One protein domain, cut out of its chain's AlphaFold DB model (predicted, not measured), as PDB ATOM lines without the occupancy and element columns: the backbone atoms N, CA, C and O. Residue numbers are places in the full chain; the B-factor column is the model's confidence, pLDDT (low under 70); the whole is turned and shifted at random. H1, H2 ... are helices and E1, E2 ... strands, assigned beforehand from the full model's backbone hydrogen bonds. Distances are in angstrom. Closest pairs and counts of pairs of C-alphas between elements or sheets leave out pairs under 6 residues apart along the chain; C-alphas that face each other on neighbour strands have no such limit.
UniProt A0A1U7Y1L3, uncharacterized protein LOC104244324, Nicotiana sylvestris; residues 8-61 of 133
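AT A GLANCE: This is residues 8 to 61 of the 133 residues of the protein "uncharacterized protein LOC104244324" of Nicotiana sylvestris (UniProt A0A1U7Y1L3). What shape is this? Helix H1 is a shaft with a small hairpin of strands, E1 and E2, at one end and helix H2 beyond the other. What makes it up? The 54 printed residues include, in order, E1, E2, H1 and H2, class mixed, with sheet E1 - E2 antiparallel. The rod spans 40 by 19 by 18 A, only just loose, close to extended, with radius of gyration of the C-alphas 14.8 A.

HOW THE PARTS SIT: How do strands pair? E1, residues 9 to 14, and E2, residues 19 to 21, form an antiparallel hairpin; N 21 and O 12, 2.8 A apart, are within hydrogen-bond range. Where are the helices? The closest C-alphas of E1 and H1, residues 24 to 39, are those of Cys 14 and Thr 24, 4.6 A apart. H2, residues 49 to 60, is apart from E1, E2 and H1. In H1 and H2 every O i to N i+4 pair is within hydrogen-bond range.

IN THESE COORDINATES: How long are they? First to last C-alpha, E1 measures 10.9 A, E2 6.9 A, H1 22.9 A and H2 16.9 A. Where are the ends? C-alpha 9 is at (22.579, -6.313, -37.063), C-alpha 60 at (61.464, 1.396, -30.298).

THE WHOLE: Any cut? The printed part has no cut and no long link. How far, how sure? The farthest C-alphas, of Pro 10 and Gln 60, are 41.6 A apart; residues 59 to 61 have pLDDT under 70.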
ATOM      1  N   ARG A   8      22.583  -1.706 -35.908       86.56
ATOM      2  CA  ARG A   8      23.249  -2.941 -35.497       86.56
ATOM      3  C   ARG A   8      22.464  -4.124 -36.035       86.56
ATOM      4  O   ARG A   8      21.275  -4.236 -35.767       86.56
ATOM      5  N   ASN A   9      23.139  -5.009 -36.759       87.00
ATOM      6  CA  ASN A   9      22.579  -6.313 -37.063       87.00
ATOM      7  C   ASN A   9      22.520  -7.152 -35.763       87.00
ATOM      8  O   ASN A   9      23.586  -7.443 -35.206       87.00
ATOM      9  N   PRO A  10      21.325  -7.528 -35.265       89.06
ATOM     10  CA  PRO A  10      21.189  -8.336 -34.055       89.06
ATOM     11  C   PRO A  10      21.736  -9.761 -34.225       89.06
ATOM     12  O   PRO A  10      22.145 -10.369 -33.238       89.06
ATOM     13  N   ASP A  11      21.853 -10.270 -35.452       93.75
ATOM     14  CA  ASP A  11      22.341 -11.628 -35.724       93.75
ATOM     15  C   ASP A  11      23.848 -11.782 -35.478       93.75
ATOM     16  O   ASP A  11      24.372 -12.894 -35.384       93.75
ATOM     17  N   PHE A  12      24.576 -10.669 -35.375       93.00
ATOM     18  CA  PHE A  12      26.011 -10.674 -35.128       93.00
ATOM     19  C   PHE A  12      26.327 -10.170 -33.731       93.00
ATOM     20  O   PHE A  12      25.987  -9.047 -33.366       93.00
ATOM     21  N   TRP A  13      27.031 -11.005 -32.969       93.75
ATOM     22  CA  TRP A  13      27.491 -10.702 -31.622       93.75
ATOM     23  C   TRP A  13      29.008 -10.512 -31.581       93.75
ATOM     24  O   TRP A  13      29.774 -11.356 -32.068       93.75
ATOM     25  N   CYS A  14      29.451  -9.436 -30.928       93.00
ATOM     26  CA  CYS A  14      30.855  -9.192 -30.652       93.00
ATOM     27  C   CYS A  14      31.161  -9.343 -29.159       93.00
ATOM     28  O   CYS A  14      30.870  -8.467 -28.347       93.00
ATOM     29  N   LYS A  15      31.873 -10.416 -28.793       93.69
ATOM     30  CA  LYS A  15      32.322 -10.664 -27.414       93.69
ATOM     31  C   LYS A  15      33.249  -9.571 -26.867       93.69
ATOM     32  O   LYS A  15      33.252  -9.329 -25.668       93.69
ATOM     33  N   PHE A  16      34.050  -8.932 -27.721       90.25
ATOM     34  CA  PHE A  16      35.007  -7.907 -27.289       90.25
ATOM     35  C   PHE A  16      34.314  -6.610 -26.853       90.25
ATOM     36  O   PHE A  16      34.706  -6.005 -25.859       90.25
ATOM     37  N   HIS A  17      33.265  -6.206 -27.569       90.12
ATOM     38  CA  HIS A  17      32.482  -5.012 -27.246       90.12
ATOM     39  C   HIS A  17      31.260  -5.303 -26.371       90.12
ATOM     40  O   HIS A  17      30.636  -4.366 -25.877       90.12
ATOM     41  N   ASN A  18      30.962  -6.588 -26.149       92.06
ATOM     42  CA  ASN A  18      29.782  -7.060 -25.434       92.06
ATOM     43  C   ASN A  18      28.494  -6.449 -26.012       92.06
ATOM     44  O   ASN A  18      27.619  -5.997 -25.272       92.06
ATOM     45  N   ASP A  19      28.422  -6.370 -27.343       91.69
ATOM     46  CA  ASP A  19      27.293  -5.799 -28.061       91.69
ATOM     47  C   ASP A  19      27.031  -6.460 -29.425       91.69
ATOM     48  O   ASP A  19      27.833  -7.242 -29.945       91.69
ATOM     49  N   HIS A  20      25.854  -6.161 -29.982       91.50
ATOM     50  CA  HIS A  20      25.444  -6.616 -31.308       91.50
ATOM     51  C   HIS A  20      25.914  -5.671 -32.417       91.50
ATOM     52  O   HIS A  20      26.073  -4.463 -32.218       91.50
ATOM     53  N   GLY A  21      26.047  -6.216 -33.624       91.00
ATOM     54  CA  GLY A  21      26.212  -5.468 -34.866       91.00
ATOM     55  C   GLY A  21      27.278  -6.028 -35.801       91.00
ATOM     56  O   GLY A  21      27.143  -5.891 -37.010       91.00
ATOM     57  N   HIS A  22      28.323  -6.654 -35.262       91.94
ATOM     58  CA  HIS A  22      29.440  -7.217 -36.025       91.94
ATOM     59  C   HIS A  22      30.029  -8.421 -35.286       91.94
ATOM     60  O   HIS A  22      29.756  -8.624 -34.102       91.94
ATOM     61  N   LYS A  23      30.823  -9.247 -35.974       94.38
ATOM     62  CA  LYS A  23      31.422 -10.440 -35.367       94.38
ATOM     63  C   LYS A  23      32.746 -10.079 -34.701       94.38
ATOM     64  O   LYS A  23      33.481  -9.207 -35.151       94.38
ATOM     65  N   THR A  24      33.127 -10.831 -33.670       94.69
ATOM     66  CA  THR A  24      34.460 -10.689 -33.048       94.69
ATOM     67  C   THR A  24      35.609 -10.911 -34.034       94.69
ATOM     68  O   THR A  24      36.685 -10.346 -33.847       94.69
ATOM     69  N   VAL A  25      35.401 -11.716 -35.082       94.94
ATOM     70  CA  VAL A  25      36.417 -11.925 -36.126       94.94
ATOM     71  C   VAL A  25      36.696 -10.628 -36.883       94.94
ATOM     72  O   VAL A  25      37.857 -10.299 -37.099       94.94
ATOM     73  N   ASP A  26      35.657  -9.838 -37.162       93.50
ATOM     74  CA  ASP A  26      35.765  -8.570 -37.882       93.50
ATOM     75  C   ASP A  26      36.555  -7.545 -37.058       93.50
ATOM     76  O   ASP A  26      37.399  -6.839 -37.602       93.50
ATOM     77  N   CYS A  27      36.376  -7.519 -35.729       92.12
ATOM     78  CA  CYS A  27      37.209  -6.692 -34.844       92.12
ATOM     79  C   CYS A  27      38.687  -7.043 -34.939       92.12
ATOM     80  O   CYS A  27      39.528  -6.151 -34.944       92.12
ATOM     81  N   ARG A  28      39.009  -8.342 -34.960       93.06
ATOM     82  CA  ARG A  28      40.401  -8.804 -35.015       93.06
ATOM     83  C   ARG A  28      41.038  -8.462 -36.355       93.06
ATOM     84  O   ARG A  28      42.188  -8.041 -36.378       93.06
ATOM     85  N   LEU A  29      40.289  -8.616 -37.446       95.81
ATOM     86  CA  LEU A  29      40.736  -8.211 -38.777       95.81
ATOM     87  C   LEU A  29      40.978  -6.700 -38.832       95.81
ATOM     88  O   LEU A  29      42.058  -6.274 -39.227       95.81
ATOM     89  N   LEU A  30      40.024  -5.900 -38.346       93.88
ATOM     90  CA  LEU A  30      40.164  -4.447 -38.288       93.88
ATOM     91  C   LEU A  30      41.350  -4.016 -37.417       93.88
ATOM     92  O   LEU A  30      42.076  -3.101 -37.784       93.88
ATOM     93  N   GLN A  31      41.567  -4.678 -36.279       93.50
ATOM     94  CA  GLN A  31      42.727  -4.425 -35.428       93.50
ATOM     95  C   GLN A  31      44.037  -4.665 -36.188       93.50
ATOM     96  O   GLN A  31      44.920  -3.812 -36.150       93.50
ATOM     97  N   GLY A  32      44.145  -5.784 -36.911       95.31
ATOM     98  CA  GLY A  32      45.323  -6.090 -37.725       95.31
ATOM     99  C   GLY A  32      45.562  -5.068 -38.838       95.31
ATOM    100  O   GLY A  32      46.704  -4.670 -39.062       95.31
ATOM    101  N   GLU A  33      44.497  -4.600 -39.486       96.62
ATOM    102  CA  GLU A  33      44.582  -3.567 -40.523       96.62
ATOM    103  C   GLU A  33      45.057  -2.226 -39.948       96.62
ATOM    104  O   GLU A  33      45.974  -1.603 -40.479       96.62
ATOM    105  N   VAL A  34      44.502  -1.801 -38.809       93.75
ATOM    106  CA  VAL A  34      44.944  -0.580 -38.116       93.75
ATOM    107  C   VAL A  34      46.419  -0.679 -37.721       93.75
ATOM    108  O   VAL A  34      47.171   0.273 -37.932       93.75
ATOM    109  N   ASP A  35      46.858  -1.828 -37.202       92.81
ATOM    110  CA  ASP A  35      48.264  -2.064 -36.862       92.81
ATOM    111  C   ASP A  35      49.174  -2.023 -38.100       92.81
ATOM    112  O   ASP A  35      50.294  -1.507 -38.033       92.81
ATOM    113  N   HIS A  36      48.715  -2.551 -39.238       94.19
ATOM    114  CA  HIS A  36      49.443  -2.506 -40.504       94.19
ATOM    115  C   HIS A  36      49.622  -1.066 -41.002       94.19
ATOM    116  O   HIS A  36      50.750  -0.635 -41.251       94.19
ATOM    117  N   LEU A  37      48.531  -0.298 -41.047       94.19
ATOM    118  CA  LEU A  37      48.546   1.105 -41.464       94.19
ATOM    119  C   LEU A  37      49.389   1.979 -40.525       94.19
ATOM    120  O   LEU A  37      50.070   2.901 -40.974       94.19
ATOM    121  N   LEU A  38      49.394   1.678 -39.222       90.56
ATOM    122  CA  LEU A  38      50.270   2.345 -38.258       90.56
ATOM    123  C   LEU A  38      51.747   2.070 -38.543       90.56
ATOM    124  O   LEU A  38      52.539   3.010 -38.565       90.56
ATOM    125  N   LYS A  39      52.120   0.812 -38.811       88.12
ATOM    126  CA  LYS A  39      53.504   0.437 -39.158       88.12
ATOM    127  C   LYS A  39      53.987   1.092 -40.449       88.12
ATOM    128  O   LYS A  39      55.169   1.401 -40.559       88.12
ATOM    129  N   GLN A  40      53.089   1.314 -41.406       90.31
ATOM    130  CA  GLN A  40      53.386   2.050 -42.639       90.31
ATOM    131  C   GLN A  40      53.460   3.571 -42.436       90.31
ATOM    132  O   GLN A  40      53.874   4.291 -43.339       90.31
ATOM    133  N   GLY A  41      53.074   4.073 -41.261       89.12
ATOM    134  CA  GLY A  41      53.088   5.495 -40.937       89.12
ATOM    135  C   GLY A  41      51.815   6.246 -41.333       89.12
ATOM    136  O   GLY A  41      51.649   7.390 -40.914       89.12
ATOM    137  N   TYR A  42      50.878   5.621 -42.050       92.88
ATOM    138  CA  TYR A  42      49.713   6.303 -42.628       92.88
ATOM    139  C   TYR A  42      48.761   6.916 -41.600       92.88
ATOM    140  O   TYR A  42      48.091   7.901 -41.889       92.88
ATOM    141  N   LEU A  43      48.705   6.361 -40.388       91.81
ATOM    142  CA  LEU A  43      47.840   6.875 -39.320       91.81
ATOM    143  C   LEU A  43      48.586   7.754 -38.305       91.81
ATOM    144  O   LEU A  43      47.966   8.275 -37.380       91.81
ATOM    145  N   THR A  44      49.903   7.944 -38.454       87.12
ATOM    146  CA  THR A  44      50.719   8.670 -37.462       87.12
ATOM    147  C   THR A  44      50.385  10.160 -37.381       87.12
ATOM    148  O   THR A  44      50.519  10.768 -36.318       87.12
ATOM    149  N   GLU A  45      49.894  10.752 -38.469       88.62
ATOM    150  CA  GLU A  45      49.473  12.156 -38.513       88.62
ATOM    151  C   GLU A  45      48.196  12.427 -37.709       88.62
ATOM    152  O   GLU A  45      48.002  13.544 -37.236       88.62
ATOM    153  N   LEU A  46      47.367  11.402 -37.480       91.19
ATOM    154  CA  LEU A  46      46.136  11.508 -36.688       91.19
ATOM    155  C   LEU A  46      46.408  11.622 -35.182       91.19
ATOM    156  O   LEU A  46      45.495  11.883 -34.396       91.19
ATOM    157  N   PHE A  47      47.649  11.393 -34.752       90.56
ATOM    158  CA  PHE A  47      48.021  11.493 -33.352       90.56
ATOM    159  C   PHE A  47      48.278  12.942 -32.948       90.56
ATOM    160  O   PHE A  47      48.902  13.718 -33.670       90.56
ATOM    161  N   SER A  48      47.880  13.281 -31.721       93.44
ATOM    162  CA  SER A  48      48.399  14.479 -31.062       93.44
ATOM    163  C   SER A  48      49.913  14.359 -30.871       93.44
ATOM    164  O   SER A  48      50.452  13.253 -30.843       93.44
ATOM    165  N   GLU A  49      50.606  15.479 -30.664       91.38
ATOM    166  CA  GLU A  49      52.060  15.483 -30.450       91.38
ATOM    167  C   GLU A  49      52.487  14.518 -29.324       91.38
ATOM    168  O   GLU A  49      53.407  13.712 -29.465       91.38
ATOM    169  N   LYS A  50      51.718  14.494 -28.226       91.75
ATOM    170  CA  LYS A  50      51.910  13.544 -27.121       91.75
ATOM    171  C   LYS A  50      51.689  12.086 -27.555       91.75
ATOM    172  O   LYS A  50      52.414  11.199 -27.108       91.75
ATOM    173  N   GLY A  51      50.699  11.837 -28.414       89.31
ATOM    174  CA  GLY A  51      50.418  10.519 -28.987       89.31
ATOM    175  C   GLY A  51      51.540  10.022 -29.900       89.31
ATOM    176  O   GLY A  51      51.951   8.871 -29.777       89.31
ATOM    177  N   LYS A  52      52.106  10.903 -30.737       88.69
ATOM    178  CA  LYS A  52      53.264  10.596 -31.592       88.69
ATOM    179  C   LYS A  52      54.468  10.177 -30.758       88.69
ATOM    180  O   LYS A  52      55.033   9.112 -30.993       88.69
ATOM    181  N   GLN A  53      54.812  10.949 -29.726       87.06
ATOM    182  CA  GLN A  53      55.917  10.604 -28.825       87.06
ATOM    183  C   GLN A  53      55.698   9.266 -28.106       87.06
ATOM    184  O   GLN A  53      56.632   8.477 -27.974       87.06
ATOM    185  N   ALA A  54      54.476   8.992 -27.639       87.12
ATOM    186  CA  ALA A  54      54.148   7.728 -26.984       87.12
ATOM    187  C   ALA A  54      54.256   6.539 -27.949       87.12
ATOM    188  O   ALA A  54      54.812   5.504 -27.583       87.12
ATOM    189  N   TYR A  55      53.768   6.689 -29.180       84.75
ATOM    190  CA  TYR A  55      53.884   5.662 -30.208       84.75
ATOM    191  C   TYR A  55      55.352   5.374 -30.539       84.75
ATOM    192  O   TYR A  55      55.787   4.236 -30.414       84.75
ATOM    193  N   MET A  56      56.151   6.407 -30.824       80.56
ATOM    194  CA  MET A  56      57.576   6.258 -31.154       80.56
ATOM    195  C   MET A  56      58.396   5.600 -30.035       80.56
ATOM    196  O   MET A  56      59.359   4.892 -30.326       80.56
ATOM    197  N   LYS A  57      58.022   5.800 -28.764       82.56
ATOM    198  CA  LYS A  57      58.625   5.089 -27.622       82.56
ATOM    199  C   LYS A  57      58.259   3.604 -27.602       82.56
ATOM    200  O   LYS A  57      59.125   2.778 -27.344       82.56
ATOM    201  N   ASN A  58      57.000   3.265 -27.885       71.19
ATOM    202  CA  ASN A  58      56.533   1.876 -27.897       71.19
ATOM    203  C   ASN A  58      57.037   1.089 -29.114       71.19
ATOM    204  O   ASN A  58      57.261  -0.109 -28.996       71.19
ATOM    205  N   THR A  59      57.251   1.734 -30.265       67.06
ATOM    206  CA  THR A  59      57.793   1.072 -31.466       67.06
ATOM    207  C   THR A  59      59.303   0.814 -31.360       67.06
ATOM    208  O   THR A  59      59.815  -0.081 -32.026       67.06
ATOM    209  N   GLN A  60      60.024   1.579 -30.529       61.62
ATOM    210  CA  GLN A  60      61.464   1.396 -30.298       61.62
ATOM    211  C   GLN A  60      61.798   0.312 -29.264       61.62
ATOM    212  O   GLN A  60      62.901  -0.230 -29.311       61.62
ATOM    213  N   GLU A  61      60.886  -0.032 -28.347       57.34
ATOM    214  CA  GLU A  61      61.085  -1.214 -27.506       57.34
ATOM    215  C   GLU A  61      60.734  -2.476 -28.313       57.34
ATOM    216  O   GLU A  61      59.605  -2.608 -28.795       57.34
TER     217      GLU A  61